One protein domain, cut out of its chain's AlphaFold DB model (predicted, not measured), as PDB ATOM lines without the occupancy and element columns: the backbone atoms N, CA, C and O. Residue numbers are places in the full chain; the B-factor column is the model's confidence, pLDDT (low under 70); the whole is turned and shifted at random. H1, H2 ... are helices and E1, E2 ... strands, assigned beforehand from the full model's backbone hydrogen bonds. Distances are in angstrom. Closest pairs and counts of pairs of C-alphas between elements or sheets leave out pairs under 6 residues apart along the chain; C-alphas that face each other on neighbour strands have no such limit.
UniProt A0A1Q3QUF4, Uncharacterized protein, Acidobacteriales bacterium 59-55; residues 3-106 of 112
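What this domain is: This is residues 3 to 106 of the 112 residues of an uncharacterized protein of Acidobacteriales bacterium 59-55 (UniProt A0A1Q3QUF4). A strongly twisted sheet of five strands makes the middle of this domain, with one helix, H1, over one face and three shorter helices, H2, H3 and H4, spread over the other. E3 and E4 lie deepest inside, H2 and H4 are among the parts farthest out, and the two ends of the printed part come together where E1 begins and H4 ends. The printed part has 104 residues, with four named helices and five named strands that run E1 H1 E2 E3 E4 E5 H2 H3 H4 along the chain. The sheet has the order E1 E5 E4 E3 E2, antiparallel throughout, and the class is mixed, helices and strands. The whole is compact, with a radius of gyration of the C-alphas of 12.7 A, and rounded, with spans of 32 by 30 by 21 A.

How they stand to each other: E1, residues 3 to 8, is an edge strand and the antiparallel neighbour of E5, residues 66 to 71, with N 4 and O 69 within hydrogen-bond range at 2.9 A. H1, residues 17 to 28, is on the sheet at a height of 8.1 A, over E3, residues 41 to 47; on the local plane it stands at 31 degrees to E3, only just slantwise to the strands. E2, residues 31 to 37, is the other edge strand and forms a hairpin with E3, with N 33 and O 45 at 2.9 A. E3 forms a hairpin with E4, residues 56 to 61, with N 44 and O 58 at 2.9 A, and E4 forms one with E5, with N 59 and O 68 at 2.8 A. E2, E3, E4 and E5 are a meander, each strand the antiparallel neighbour of the one before. From edge to edge the strands' lines turn by 95 degrees. H2, residues 81 to 90, is on the face opposite to H1 at a height of 10.0 A, over E3 and along the strands at 22 degrees on the local plane; its closest C-alphas to E3 are those of Phe 84 and Leu 45, 7.4 A apart. H3, residues 94 to 98, is on the same face as H2, only just over E3 with 3 of its C-alphas; those of Val 97 and Gly 41 are its closest to E3, at 4.7 A. H4, residues 100 to 106, is on that face too, only just over E1 and E5 with 3 C-alphas on each, and slantwise to the strands at 54 degrees to E1 on the local plane. With helices on both faces of the sheet, the domain has three layers. H1 is apart from H2, H3 and H4. Each O i to N i+4 pair is within hydrogen-bond range in H2 and H3, against 6 of 8 in H1 and 0 of 3 in H4, where 4 of 4 O i to N i+3 pairs are.

Where its parts are: E1 begins at C-alpha 3, at (53.949, -32.777, 5.501), and is 14.3 A long. H1 spans 17.1 A and ends at C-alpha 28, at (37.319, -40.704, 6.138). E2 measures 15.8 A, E3 19.2 A, E4 16.6 A and E5 16.1 A. H2 is 14.3 A long, H3 6.2 A and H4 10.6 A, ending at C-alpha 106, at (58.473, -29.954, 6.248).

The domain as a whole: The C-alphas of Ser 15 and Glu 73, the two farthest apart, are 35.3 A from each other, while those of Ala 3 and Gln 106 are 5.4 A apart. The printed part has no cut and no long link. The mean pLDDT of the printed part is 91.2; residues 11 to 13 and 74 to 76 are under 70.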
ATOM      1  N   ALA A   3      55.240 -33.040   4.878       93.00
ATOM      2  CA  ALA A   3      53.949 -32.777   5.501       93.00
ATOM      3  C   ALA A   3      53.040 -32.000   4.544       93.00
ATOM      4  O   ALA A   3      53.466 -31.025   3.925       93.00
ATOM      5  N   TYR A   4      51.775 -32.395   4.473       91.62
ATOM      6  CA  TYR A   4      50.739 -31.674   3.745       91.62
ATOM      7  C   TYR A   4      49.704 -31.172   4.736       91.62
ATOM      8  O   TYR A   4      49.113 -31.951   5.483       91.62
ATOM      9  N   LYS A   5      49.488 -29.857   4.767       92.00
ATOM     10  CA  LYS A   5      48.399 -29.280   5.554       92.00
ATOM     11  C   LYS A   5      47.078 -29.615   4.865       92.00
ATOM     12  O   LYS A   5      46.877 -29.219   3.723       92.00
ATOM     13  N   MET A   6      46.194 -30.311   5.569       88.75
ATOM     14  CA  MET A   6      44.905 -30.740   5.027       88.75
ATOM     15  C   MET A   6      43.886 -29.605   5.129       88.75
ATOM     16  O   MET A   6      43.403 -29.088   4.126       88.75
ATOM     17  N   PHE A   7      43.580 -29.176   6.352       81.75
ATOM     18  CA  PHE A   7      42.614 -28.113   6.622       81.75
ATOM     19  C   PHE A   7      42.785 -27.566   8.040       81.75
ATOM     20  O   PHE A   7      43.369 -28.214   8.914       81.75
ATOM     21  N   ASN A   8      42.251 -26.363   8.256       81.94
ATOM     22  CA  ASN A   8      42.105 -25.782   9.583       81.94
ATOM     23  C   ASN A   8      40.770 -26.235  10.194       81.94
ATOM     24  O   ASN A   8      39.724 -26.133   9.562       81.94
ATOM     25  N   TRP A   9      40.807 -26.757  11.414       81.75
ATOM     26  CA  TRP A   9      39.677 -27.360  12.112       81.75
ATOM     27  C   TRP A   9      38.886 -26.370  12.979       81.75
ATOM     28  O   TRP A   9      37.913 -26.775  13.610       81.75
ATOM     29  N   ARG A  10      39.247 -25.075  13.012       70.06
ATOM     30  CA  ARG A  10      38.548 -24.075  13.850       70.06
ATOM     31  C   ARG A  10      37.056 -23.963  13.553       70.06
ATOM     32  O   ARG A  10      36.290 -23.649  14.458       70.06
ATOM     33  N   ASP A  11      36.639 -24.274  12.328       64.31
ATOM     34  CA  ASP A  11      35.230 -24.215  11.921       64.31
ATOM     35  C   ASP A  11      34.397 -25.401  12.449       64.31
ATOM     36  O   ASP A  11      33.167 -25.366  12.416       64.31
ATOM     37  N   ARG A  12      35.044 -26.443  12.993       64.19
ATOM     38  CA  ARG A  12      34.399 -27.562  13.690       64.19
ATOM     39  C   ARG A  12      34.721 -27.479  15.178       64.19
ATOM     40  O   ARG A  12      35.613 -28.161  15.674       64.19
ATOM     41  N   ALA A  13      33.980 -26.631  15.892       58.47
ATOM     42  CA  ALA A  13      34.098 -26.475  17.338       58.47
ATOM     43  C   ALA A  13      33.858 -27.815  18.062       58.47
ATOM     44  O   ALA A  13      32.723 -28.216  18.316       58.47
ATOM     45  N   ALA A  14      34.941 -28.511  18.392       70.75
ATOM     46  CA  ALA A  14      34.947 -29.677  19.255       70.75
ATOM     47  C   ALA A  14      35.470 -29.259  20.631       70.75
ATOM     48  O   ALA A  14      36.513 -28.622  20.758       70.75
ATOM     49  N   SER A  15      34.732 -29.612  21.677       79.69
ATOM     50  CA  SER A  15      35.065 -29.263  23.064       79.69
ATOM     51  C   SER A  15      36.155 -30.158  23.667       79.69
ATOM     52  O   SER A  15      36.715 -29.822  24.710       79.69
ATOM     53  N   THR A  16      36.466 -31.296  23.037       90.31
ATOM     54  CA  THR A  16      37.502 -32.232  23.494       90.31
ATOM     55  C   THR A  16      38.297 -32.811  22.330       90.31
ATOM     56  O   THR A  16      37.814 -32.893  21.201       90.31
ATOM     57  N   ILE A  17      39.508 -33.299  22.615       91.25
ATOM     58  CA  ILE A  17      40.330 -33.961  21.597       91.25
ATOM     59  C   ILE A  17      39.676 -35.242  21.067       91.25
ATOM     60  O   ILE A  17      39.821 -35.563  19.895       91.25
ATOM     61  N   GLN A  18      38.923 -35.957  21.904       93.12
ATOM     62  CA  GLN A  18      38.180 -37.143  21.491       93.12
ATOM     63  C   GLN A  18      37.126 -36.792  20.442       93.12
ATOM     64  O   GLN A  18      37.006 -37.501  19.451       93.12
ATOM     65  N   GLN A  19      36.413 -35.676  20.624       92.50
ATOM     66  CA  GLN A  19      35.454 -35.184  19.637       92.50
ATOM     67  C   GLN A  19      36.154 -34.742  18.349       92.50
ATOM     68  O   GLN A  19      35.694 -35.098  17.270       92.50
ATOM     69  N   THR A  20      37.284 -34.033  18.450       93.06
ATOM     70  CA  THR A  20      38.092 -33.645  17.283       93.06
ATOM     71  C   THR A  20      38.537 -34.861  16.476       93.06
ATOM     72  O   THR A  20      38.357 -34.883  15.264       93.06
ATOM     73  N   VAL A  21      39.099 -35.878  17.136       94.56
ATOM     74  CA  VAL A  21      39.592 -37.087  16.466       94.56
ATOM     75  C   VAL A  21      38.443 -37.927  15.914       94.56
ATOM     76  O   VAL A  21      38.537 -38.357  14.774       94.56
ATOM     77  N   SER A  22      37.351 -38.116  16.663       94.19
ATOM     78  CA  SER A  22      36.168 -38.835  16.165       94.19
ATOM     79  C   SER A  22      35.633 -38.176  14.898       94.19
ATOM     80  O   SER A  22      35.539 -38.823  13.867       94.19
ATOM     81  N   ALA A  23      35.398 -36.863  14.936       93.00
ATOM     82  CA  ALA A  23      34.876 -36.137  13.785       93.00
ATOM     83  C   ALA A  23      35.863 -36.071  12.606       93.00
ATOM     84  O   ALA A  23      35.428 -35.842  11.480       93.00
ATOM     85  N   PHE A  24      37.171 -36.226  12.844       93.50
ATOM     86  CA  PHE A  24      38.174 -36.387  11.788       93.50
ATOM     87  C   PHE A  24      38.087 -37.777  11.144       93.50
ATOM     88  O   PHE A  24      37.999 -37.869   9.925       93.50
ATOM     89  N   LEU A  25      38.042 -38.837  11.953       94.56
ATOM     90  CA  LEU A  25      37.918 -40.220  11.483       94.56
ATOM     91  C   LEU A  25      36.597 -40.462  10.731       94.56
ATOM     92  O   LEU A  25      36.602 -41.147   9.711       94.56
ATOM     93  N   ASP A  26      35.504 -39.832  11.173       93.75
ATOM     94  CA  ASP A  26      34.192 -39.894  10.516       93.75
ATOM     95  C   ASP A  26      34.214 -39.294   9.097       93.75
ATOM     96  O   ASP A  26      33.432 -39.696   8.245       93.75
ATOM     97  N   VAL A  27      35.101 -38.330   8.805       89.50
ATOM     98  CA  VAL A  27      35.227 -37.758   7.446       89.50
ATOM     99  C   VAL A  27      35.814 -38.771   6.464       89.50
ATOM    100  O   VAL A  27      35.514 -38.702   5.275       89.50
ATOM    101  N   GLY A  28      36.660 -39.682   6.948       84.75
ATOM    102  CA  GLY A  28      37.319 -40.704   6.138       84.75
ATOM    103  C   GLY A  28      36.699 -42.096   6.245       84.75
ATOM    104  O   GLY A  28      37.317 -43.031   5.745       84.75
ATOM    105  N   ASP A  29      35.555 -42.249   6.929       92.00
ATOM    106  CA  ASP A  29      34.966 -43.550   7.290       92.00
ATOM    107  C   ASP A  29      36.013 -44.526   7.875       92.00
ATOM    108  O   ASP A  29      36.086 -45.705   7.521       92.00
ATOM    109  N   ALA A  30      36.882 -44.009   8.750       95.44
ATOM    110  CA  ALA A  30      38.109 -44.679   9.163       95.44
ATOM    111  C   ALA A  30      38.199 -44.928  10.678       95.44
ATOM    112  O   ALA A  30      37.425 -44.411  11.480       95.44
ATOM    113  N   ILE A  31      39.194 -45.716  11.089       96.44
ATOM    114  CA  ILE A  31      39.544 -45.969  12.492       96.44
ATOM    115  C   ILE A  31      40.989 -45.561  12.783       96.44
ATOM    116  O   ILE A  31      41.850 -45.607  11.907       96.44
ATOM    117  N   ALA A  32      41.281 -45.207  14.036       96.69
ATOM    118  CA  ALA A  32      42.654 -45.015  14.501       96.69
ATOM    119  C   ALA A  32      43.212 -46.321  15.084       96.69
ATOM    120  O   ALA A  32      42.772 -46.774  16.141       96.69
ATOM    121  N   THR A  33      44.212 -46.913  14.433       95.75
ATOM    122  CA  THR A  33      44.890 -48.142  14.900       95.75
ATOM    123  C   THR A  33      46.155 -47.853  15.713       95.75
ATOM    124  O   THR A  33      46.677 -48.723  16.420       95.75
ATOM    125  N   ARG A  34      46.635 -46.607  15.666       97.06
ATOM    126  CA  ARG A  34      47.597 -46.025  16.610       97.06
ATOM    127  C   ARG A  34      47.109 -44.646  17.014       97.06
ATOM    128  O   ARG A  34      46.671 -43.873  16.167       97.06
ATOM    129  N   TRP A  35      47.228 -44.341  18.302       97.56
ATOM    130  CA  TRP A  35      46.923 -43.029  18.854       97.56
ATOM    131  C   TRP A  35      47.997 -42.652  19.861       97.56
ATOM    132  O   TRP A  35      48.108 -43.252  20.928       97.56
ATOM    133  N   ILE A  36      48.753 -41.604  19.547       97.94
ATOM    134  CA  ILE A  36      49.749 -41.022  20.446       97.94
ATOM    135  C   ILE A  36      49.371 -39.566  20.675       97.94
ATOM    136  O   ILE A  36      49.091 -38.837  19.730       97.94
ATOM    137  N   GLN A  37      49.325 -39.126  21.930       97.19
ATOM    138  CA  GLN A  37      48.939 -37.755  22.255       97.19
ATOM    139  C   GLN A  37      49.864 -37.113  23.278       97.19
ATOM    140  O   GLN A  37      50.341 -37.758  24.207       97.19
ATOM    141  N   THR A  38      50.048 -35.808  23.112       97.12
ATOM    142  CA  THR A  38      50.741 -34.913  24.038       97.12
ATOM    143  C   THR A  38      49.822 -33.719  24.340       97.12
ATOM    144  O   THR A  38      48.770 -33.568  23.705       97.12
ATOM    145  N   PRO A  39      50.197 -32.813  25.260       96.25
ATOM    146  CA  PRO A  39      49.469 -31.557  25.443       96.25
ATOM    147  C   PRO A  39      49.420 -30.666  24.192       96.25
ATOM    148  O   PRO A  39      48.546 -29.810  24.104       96.25
ATOM    149  N   LYS A  40      50.348 -30.844  23.238       96.50
ATOM    150  CA  LYS A  40      50.493 -29.987  22.049       96.50
ATOM    151  C   LYS A  40      49.960 -30.620  20.768       96.50
ATOM    152  O   LYS A  40      49.520 -29.888  19.887       96.50
ATOM    153  N   GLY A  41      49.957 -31.946  20.664       97.00
ATOM    154  CA  GLY A  41      49.561 -32.615  19.433       97.00
ATOM    155  C   GLY A  41      48.956 -33.996  19.621       97.00
ATOM    156  O   GLY A  41      48.917 -34.547  20.727       97.00
ATOM    157  N   VAL A  42      48.451 -34.540  18.520       98.06
ATOM    158  CA  VAL A  42      48.008 -35.935  18.397       98.06
ATOM    159  C   VAL A  42      48.572 -36.509  17.109       98.06
ATOM    160  O   VAL A  42      48.536 -35.833  16.094       98.06
ATOM    161  N   LEU A  43      49.076 -37.736  17.159       98.25
ATOM    162  CA  LEU A  43      49.484 -38.526  16.004       98.25
ATOM    163  C   LEU A  43      48.573 -39.739  15.890       98.25
ATOM    164  O   LEU A  43      48.379 -40.465  16.872       98.25
ATOM    165  N   LEU A  44      48.058 -39.959  14.687       97.50
ATOM    166  CA  LEU A  44      47.210 -41.091  14.353       97.50
ATOM    167  C   LEU A  44      47.831 -41.903  13.223       97.50
ATOM    168  O   LEU A  44      48.373 -41.335  12.276       97.50
ATOM    169  N   LEU A  45      47.671 -43.221  13.306       96.88
ATOM    170  CA  LEU A  45      47.596 -44.070  12.121       96.88
ATOM    171  C   LEU A  45      46.112 -44.305  11.845       96.88
ATOM    172  O   LEU A  45      45.455 -45.023  12.603       96.88
ATOM    173  N   GLN A  46      45.588 -43.654  10.812       95.94
ATOM    174  CA  GLN A  46      44.220 -43.846  10.337       95.94
ATOM    175  C   GLN A  46      44.194 -45.002   9.332       95.94
ATOM    176  O   GLN A  46      45.061 -45.051   8.466       95.94
ATOM    177  N   MET A  47      43.206 -45.894   9.416       95.94
ATOM    178  CA  MET A  47      43.010 -47.023   8.497       95.94
ATOM    179  C   MET A  47      41.531 -47.230   8.165       95.94
ATOM    180  O   MET A  47      40.667 -46.976   9.003       95.94
ATOM    181  N   VAL A  48      41.251 -47.755   6.972       94.94
ATOM    182  CA  VAL A  48      39.926 -48.272   6.610       94.94
ATOM    183  C   VAL A  48      39.637 -49.526   7.452       94.94
ATOM    184  O   VAL A  48      40.520 -50.386   7.581       94.94
ATOM    185  N   PRO A  49      38.426 -49.667   8.027       94.69
ATOM    186  CA  PRO A  49      38.024 -50.884   8.722       94.69
ATOM    187  C   PRO A  49      38.275 -52.134   7.871       94.69
ATOM    188  O   PRO A  49      38.044 -52.135   6.665       94.69
ATOM    189  N   ASP A  50      38.786 -53.190   8.500       92.50
ATOM    190  CA  ASP A  50      39.094 -54.481   7.869       92.50
ATOM    191  C   ASP A  50      40.151 -54.459   6.740       92.50
ATOM    192  O   ASP A  50      40.430 -55.499   6.141       92.50
ATOM    193  N   ASN A  51      40.821 -53.325   6.490       94.06
ATOM    194  CA  ASN A  51      41.942 -53.226   5.551       94.06
ATOM    195  C   ASN A  51      43.219 -52.728   6.248       94.06
ATOM    196  O   ASN A  51      43.500 -51.532   6.326       94.06
ATOM    197  N   SER A  52      44.040 -53.669   6.717       90.75
ATOM    198  CA  SER A  52      45.278 -53.392   7.461       90.75
ATOM    199  C   SER A  52      46.425 -52.792   6.635       90.75
ATOM    200  O   SER A  52      47.460 -52.454   7.213       90.75
ATOM    201  N   ALA A  53      46.255 -52.647   5.318       91.69
ATOM    202  CA  ALA A  53      47.230 -52.065   4.397       91.69
ATOM    203  C   ALA A  53      46.760 -50.720   3.806       91.69
ATOM    204  O   ALA A  53      47.219 -50.337   2.740       91.69
ATOM    205  N   SER A  54      45.824 -50.029   4.470       92.69
ATOM    206  CA  SER A  54      45.234 -48.751   4.023       92.69
ATOM    207  C   SER A  54      45.662 -47.538   4.862       92.69
ATOM    208  O   SER A  54      44.928 -46.556   4.996       92.69
ATOM    209  N   GLY A  55      46.795 -47.644   5.554       94.50
ATOM    210  CA  GLY A  55      47.179 -46.675   6.566       94.50
ATOM    211  C   GLY A  55      47.622 -45.334   5.996       94.50
ATOM    212  O   GLY A  55      48.395 -45.273   5.042       94.50
ATOM    213  N   ALA A  56      47.224 -44.266   6.678       94.94
ATOM    214  CA  ALA A  56      47.748 -42.921   6.488       94.94
ATOM    215  C   ALA A  56      48.063 -42.289   7.852       94.94
ATOM    216  O   ALA A  56      47.341 -42.487   8.837       94.94
ATOM    217  N   ILE A  57      49.167 -41.544   7.923       95.75
ATOM    218  CA  ILE A  57      49.675 -40.978   9.176       95.75
ATOM    219  C   ILE A  57      49.313 -39.498   9.258       95.75
ATOM    220  O   ILE A  57      49.651 -38.718   8.368       95.75
ATOM    221  N   TYR A  58      48.685 -39.097  10.363       96.31
ATOM    222  CA  TYR A  58      48.227 -37.724  10.571       96.31
ATOM    223  C   TYR A  58      48.727 -37.138  11.880       96.31
ATOM    224  O   TYR A  58      48.749 -37.825  12.899       96.31
ATOM    225  N   VAL A  59      49.049 -35.843  11.867       97.25
ATOM    226  CA  VAL A  59      49.335 -35.048  13.065       97.25
ATOM    227  C   VAL A  59      48.324 -33.914  13.193       97.25
ATOM    228  O   VAL A  59      48.137 -33.137  12.261       97.25
ATOM    229  N   PHE A  60      47.721 -33.783  14.369       96.81
ATOM    230  CA  PHE A  60      46.933 -32.618  14.756       96.81
ATOM    231  C   PHE A  60      47.769 -31.674  15.616       96.81
ATOM    232  O   PHE A  60      48.272 -32.077  16.668       96.81
ATOM    233  N   ASP A  61      47.887 -30.414  15.198       95.62
ATOM    234  CA  ASP A  61      48.456 -29.328  15.997       95.62
ATOM    235  C   ASP A  61      47.346 -28.630  16.790       95.62
ATOM    236  O   ASP A  61      46.573 -27.849  16.233       95.62
ATOM    237  N   ARG A  62      47.302 -28.860  18.109       93.56
ATOM    238  CA  ARG A  62      46.276 -28.288  19.001       93.56
ATOM    239  C   ARG A  62      46.392 -26.773  19.169       93.56
ATOM    240  O   ARG A  62      45.445 -26.140  19.609       93.56
ATOM    241  N   GLN A  63      47.556 -26.184  18.894       91.88
ATOM    242  CA  GLN A  63      47.749 -24.739  19.022       91.88
ATOM    243  C   GLN A  63      47.184 -23.994  17.808       91.88
ATOM    244  O   GLN A  63      46.727 -22.854  17.923       91.88
ATOM    245  N   ARG A  64      47.263 -24.615  16.629       91.50
ATOM    246  CA  ARG A  64      46.825 -24.020  15.357       91.50
ATOM    247  C   ARG A  64      45.465 -24.531  14.894       91.50
ATOM    248  O   ARG A  64      44.879 -23.903  14.015       91.50
ATOM    249  N   ASP A  65      44.981 -25.610  15.505       92.38
ATOM    250  CA  ASP A  65      43.845 -26.404  15.043       92.38
ATOM    251  C   ASP A  65      44.038 -26.826  13.586       92.38
ATOM    252  O   ASP A  65      43.167 -26.635  12.750       92.38
ATOM    253  N   ASP A  66      45.215 -27.351  13.253       93.19
ATOM    254  CA  ASP A  66      45.541 -27.782  11.893       93.19
ATOM    255  C   ASP A  66      45.798 -29.288  11.863       93.19
ATOM    256  O   ASP A  66      46.528 -29.819  12.705       93.19
ATOM    257  N   TRP A  67      45.235 -29.957  10.858       94.50
ATOM    258  CA  TRP A  67      45.580 -31.334  10.522       94.50
ATOM    259  C   TRP A  67      46.639 -31.371   9.424       94.50
ATOM    260  O   TRP A  67      46.527 -30.685   8.404       94.50
ATOM    261  N   TYR A  68      47.643 -32.217   9.625       94.88
ATOM    262  CA  TYR A  68      48.711 -32.486   8.673       94.88
ATOM    263  C   TYR A  68      48.733 -33.973   8.337       94.88
ATOM    264  O   TYR A  68      48.744 -34.802   9.246       94.88
ATOM    265  N   MET A  69      48.778 -34.307   7.053       94.31
ATOM    266  CA  MET A  69      49.110 -35.649   6.581       94.31
ATOM    267  C   MET A  69      50.626 -35.755   6.422       94.31
ATOM    268  O   MET A  69      51.251 -34.858   5.848       94.31
ATOM    269  N   LEU A  70      51.224 -36.830   6.927       94.19
ATOM    270  CA  LEU A  70      52.638 -37.125   6.717       94.19
ATOM    271  C   LEU A  70      52.792 -38.058   5.517       94.19
ATOM    272  O   LEU A  70      52.135 -39.091   5.446       94.19
ATOM    273  N   SER A  71      53.692 -37.703   4.604       90.69
ATOM    274  CA  SER A  71      54.024 -38.493   3.421       90.69
ATOM    275  C   SER A  71      55.464 -38.982   3.470       90.69
ATOM    276  O   SER A  71      56.392 -38.265   3.877       90.69
ATOM    277  N   PHE A  72      55.643 -40.221   3.030       88.19
ATOM    278  CA  PHE A  72      56.916 -40.921   2.977       88.19
ATOM    279  C   PHE A  72      57.020 -41.571   1.597       88.19
ATOM    280  O   PHE A  72      56.311 -42.532   1.320       88.19
ATOM    281  N   GLU A  73      57.851 -40.993   0.724       76.94
ATOM    282  CA  GLU A  73      58.272 -41.568  -0.566       76.94
ATOM    283  C   GLU A  73      57.145 -42.212  -1.408       76.94
ATOM    284  O   GLU A  73      57.331 -43.265  -2.009       76.94
ATOM    285  N   GLY A  74      55.965 -41.578  -1.467       67.50
ATOM    286  CA  GLY A  74      54.835 -42.027  -2.295       67.50
ATOM    287  C   GLY A  74      53.934 -43.110  -1.683       67.50
ATOM    288  O   GLY A  74      53.081 -43.639  -2.385       67.50
ATOM    289  N   CYS A  75      54.090 -43.435  -0.395       64.19
ATOM    290  CA  CYS A  75      53.273 -44.423   0.329       64.19
ATOM    291  C   CYS A  75      52.181 -43.752   1.187       64.19
ATOM    292  O   CYS A  75      52.095 -43.964   2.392       64.19
ATOM    293  N   GLU A  76      51.395 -42.848   0.610       68.50
ATOM    294  CA  GLU A  76      50.552 -41.917   1.383       68.50
ATOM    295  C   GLU A  76      49.304 -42.567   2.008       68.50
ATOM    296  O   GLU A  76      48.761 -42.038   2.976       68.50
ATOM    297  N   ASP A  77      48.893 -43.732   1.505       74.81
ATOM    298  CA  ASP A  77      47.642 -44.416   1.847       74.81
ATOM    299  C   ASP A  77      47.787 -45.938   2.037       74.81
ATOM    300  O   ASP A  77      46.791 -46.658   2.103       74.81
ATOM    301  N   GLN A  78      49.021 -46.444   2.121       87.25
ATOM    302  CA  GLN A  78      49.314 -47.884   2.141       87.25
ATOM    303  C   GLN A  78      50.083 -48.349   3.378       87.25
ATOM    304  O   GLN A  78      50.625 -49.456   3.407       87.25
ATOM    305  N   PHE A  79      50.131 -47.526   4.429       91.19
ATOM    306  CA  PHE A  79      50.852 -47.897   5.638       91.19
ATOM    307  C   PHE A  79      50.219 -49.106   6.327       91.19
ATOM    308  O   PHE A  79      49.018 -49.153   6.583       91.19
ATOM    309  N   THR A  80      51.055 -50.052   6.731       93.38
ATOM    310  CA  THR A  80      50.710 -51.066   7.728       93.38
ATOM    311  C   THR A  80      51.083 -50.578   9.130       93.38
ATOM    312  O   THR A  80      51.854 -49.632   9.308       93.38
ATOM    313  N   SER A  81      50.568 -51.248  10.167       92.69
ATOM    314  CA  SER A  81      50.994 -50.975  11.550       92.69
ATOM    315  C   SER A  81      52.495 -51.219  11.768       92.69
ATOM    316  O   SER A  81      53.119 -50.499  12.536       92.69
ATOM    317  N   GLU A  82      53.082 -52.197  11.077       92.69
ATOM    318  CA  GLU A  82      54.517 -52.493  11.167       92.69
ATOM    319  C   GLU A  82      55.360 -51.383  10.527       92.69
ATOM    320  O   GLU A  82      56.327 -50.907  11.123       92.69
ATOM    321  N   GLN A  83      54.954 -50.907   9.347       94.12
ATOM    322  CA  GLN A  83      55.605 -49.768   8.699       94.12
ATOM    323  C   GLN A  83      55.492 -48.505   9.551       94.12
ATOM    324  O   GLN A  83      56.463 -47.758   9.640       94.12
ATOM    325  N   PHE A  84      54.349 -48.285  10.215       94.81
ATOM    326  CA  PHE A  84      54.202 -47.193  11.176       94.81
ATOM    327  C   PHE A  84      55.251 -47.281  12.285       94.81
ATOM    328  O   PHE A  84      55.932 -46.294  12.545       94.81
ATOM    329  N   ASP A  85      55.407 -48.445  12.921       94.88
ATOM    330  CA  ASP A  85      56.359 -48.616  14.021       94.88
ATOM    331  C   ASP A  85      57.811 -48.375  13.538       94.88
ATOM    332  O   ASP A  85      58.611 -47.758  14.250       94.88
ATOM    333  N   HIS A  86      58.128 -48.756  12.292       94.12
ATOM    334  CA  HIS A  86      59.409 -48.447  11.648       94.12
ATOM    335  C   HIS A  86      59.622 -46.938  11.461       94.12
ATOM    336  O   HIS A  86      60.583 -46.381  12.004       94.12
ATOM    337  N   VAL A  87      58.711 -46.253  10.758       94.44
ATOM    338  CA  VAL A  87      58.868 -44.818  10.464       94.44
ATOM    339  C   VAL A  87      58.750 -43.955  11.715       94.44
ATOM    340  O   VAL A  87      59.389 -42.906  11.800       94.44
ATOM    341  N   PHE A  88      57.989 -44.402  12.721       95.69
ATOM    342  CA  PHE A  88      57.886 -43.739  14.015       95.69
ATOM    343  C   PHE A  88      59.258 -43.587  14.671       95.69
ATOM    344  O   PHE A  88      59.595 -42.504  15.161       95.69
ATOM    345  N   SER A  89      60.055 -44.656  14.635       95.56
ATOM    346  CA  SER A  89      61.423 -44.667  15.146       95.56
ATOM    347  C   SER A  89      62.385 -43.927  14.212       95.56
ATOM    348  O   SER A  89      63.072 -42.999  14.645       95.56
ATOM    349  N   GLU A  90      62.394 -44.282  12.923       95.06
ATOM    350  CA  GLU A  90      63.339 -43.770  11.924       95.06
ATOM    351  C   GLU A  90      63.280 -42.241  11.792       95.06
ATOM    352  O   GLU A  90      64.302 -41.555  11.881       95.06
ATOM    353  N   TYR A  91      62.071 -41.690  11.665       94.75
ATOM    354  CA  TYR A  91      61.841 -40.254  11.491       94.75
ATOM    355  C   TYR A  91      61.586 -39.518  12.808       94.75
ATOM    356  O   TYR A  91      61.299 -38.318  12.798       94.75
ATOM    357  N   LYS A  92      61.702 -40.210  13.951       96.25
ATOM    358  CA  LYS A  92      61.497 -39.656  15.299       96.25
ATOM    359  C   LYS A  92      60.147 -38.948  15.436       96.25
ATOM    360  O   LYS A  92      60.084 -37.825  15.951       96.25
ATOM    361  N   LEU A  93      59.070 -39.600  14.983       97.00
ATOM    362  CA  LEU A  93      57.754 -38.968  14.816       97.00
ATOM    363  C   LEU A  93      57.195 -38.361  16.104       97.00
ATOM    364  O   LEU A  93      56.489 -37.356  16.045       97.00
ATOM    365  N   PHE A  94      57.581 -38.892  17.267       97.69
ATOM    366  CA  PHE A  94      57.232 -38.317  18.566       97.69
ATOM    367  C   PHE A  94      57.582 -36.823  18.686       97.69
ATOM    368  O   PHE A  94      56.779 -36.049  19.206       97.69
ATOM    369  N   SER A  95      58.713 -36.388  18.118       97.38
ATOM    370  CA  SER A  95      59.156 -34.985  18.155       97.38
ATOM    371  C   SER A  95      58.147 -34.043  17.492       97.38
ATOM    372  O   SER A  95      57.943 -32.923  17.957       97.38
ATOM    373  N   TYR A  96      57.470 -34.502  16.434       96.75
ATOM    374  CA  TYR A  96      56.432 -33.732  15.743       96.75
ATOM    375  C   TYR A  96      55.104 -33.715  16.509       96.75
ATOM    376  O   TYR A  96      54.296 -32.818  16.302       96.75
ATOM    377  N   VAL A  97      54.874 -34.649  17.434       96.56
ATOM    378  CA  VAL A  97      53.706 -34.616  18.333       96.56
ATOM    379  C   VAL A  97      53.982 -33.742  19.554       96.56
ATOM    380  O   VAL A  97      53.091 -33.051  20.046       96.56
ATOM    381  N   GLU A  98      55.218 -33.744  20.054       97.81
ATOM    382  CA  GLU A  98      55.658 -32.849  21.129       97.81
ATOM    383  C   GLU A  98      55.811 -31.401  20.663       97.81
ATOM    384  O   GLU A  98      55.590 -30.473  21.443       97.81
ATOM    385  N   GLN A  99      56.191 -31.183  19.404       97.19
ATOM    386  CA  GLN A  99      56.365 -29.859  18.814       97.19
ATOM    387  C   GLN A  99      55.825 -29.822  17.371       97.19
ATOM    388  O   GLN A  99      56.614 -29.771  16.426       97.19
ATOM    389  N   PRO A 100      54.491 -29.767  17.169       96.12
ATOM    390  CA  PRO A 100      53.889 -29.770  15.827       96.12
ATOM    391  C   PRO A 100      54.360 -28.641  14.907       96.12
ATOM    392  O   PRO A 100      54.392 -28.803  13.692       96.12
ATOM    393  N   GLY A 101      54.830 -27.523  15.472       94.69
ATOM    394  CA  GLY A 101      55.441 -26.435  14.705       94.69
ATOM    395  C   GLY A 101      56.664 -26.848  13.870       94.69
ATOM    396  O   GLY A 101      56.969 -26.168  12.896       94.69
ATOM    397  N   LEU A 102      57.330 -27.967  14.190       96.00
ATOM    398  CA  LEU A 102      58.416 -28.520  13.371       96.00
ATOM    399  C   LEU A 102      57.937 -28.973  11.981       96.00
ATOM    400  O   LEU A 102      58.734 -28.991  11.043       96.00
ATOM    401  N   LEU A 103      56.646 -29.292  11.823       94.56
ATOM    402  CA  LEU A 103      56.056 -29.669  10.534       94.56
ATOM    403  C   LEU A 103      56.029 -28.509   9.542       94.56
ATOM    404  O   LEU A 103      56.057 -28.753   8.342       94.56
ATOM    405  N   LEU A 104      56.037 -27.258  10.017       92.25
ATOM    406  CA  LEU A 104      56.029 -26.077   9.147       92.25
ATOM    407  C   LEU A 104      57.256 -26.033   8.228       92.25
ATOM    408  O   LEU A 104      57.150 -25.606   7.085       92.25
ATOM    409  N   SER A 105      58.398 -26.534   8.703       91.19
ATOM    410  CA  SER A 105      59.627 -26.657   7.910       91.19
ATOM    411  C   SER A 105      59.613 -27.845   6.941       91.19
ATOM    412  O   SER A 105      60.500 -27.948   6.102       91.19
ATOM    413  N   GLN A 106      58.647 -28.756   7.080       88.19
ATOM    414  CA  GLN A 106      58.473 -29.954   6.248       88.19
ATOM    415  C   GLN A 106      57.308 -29.809   5.261       88.19
ATOM    416  O   GLN A 106      57.015 -30.750   4.517       88.19
TER     417      GLN A 106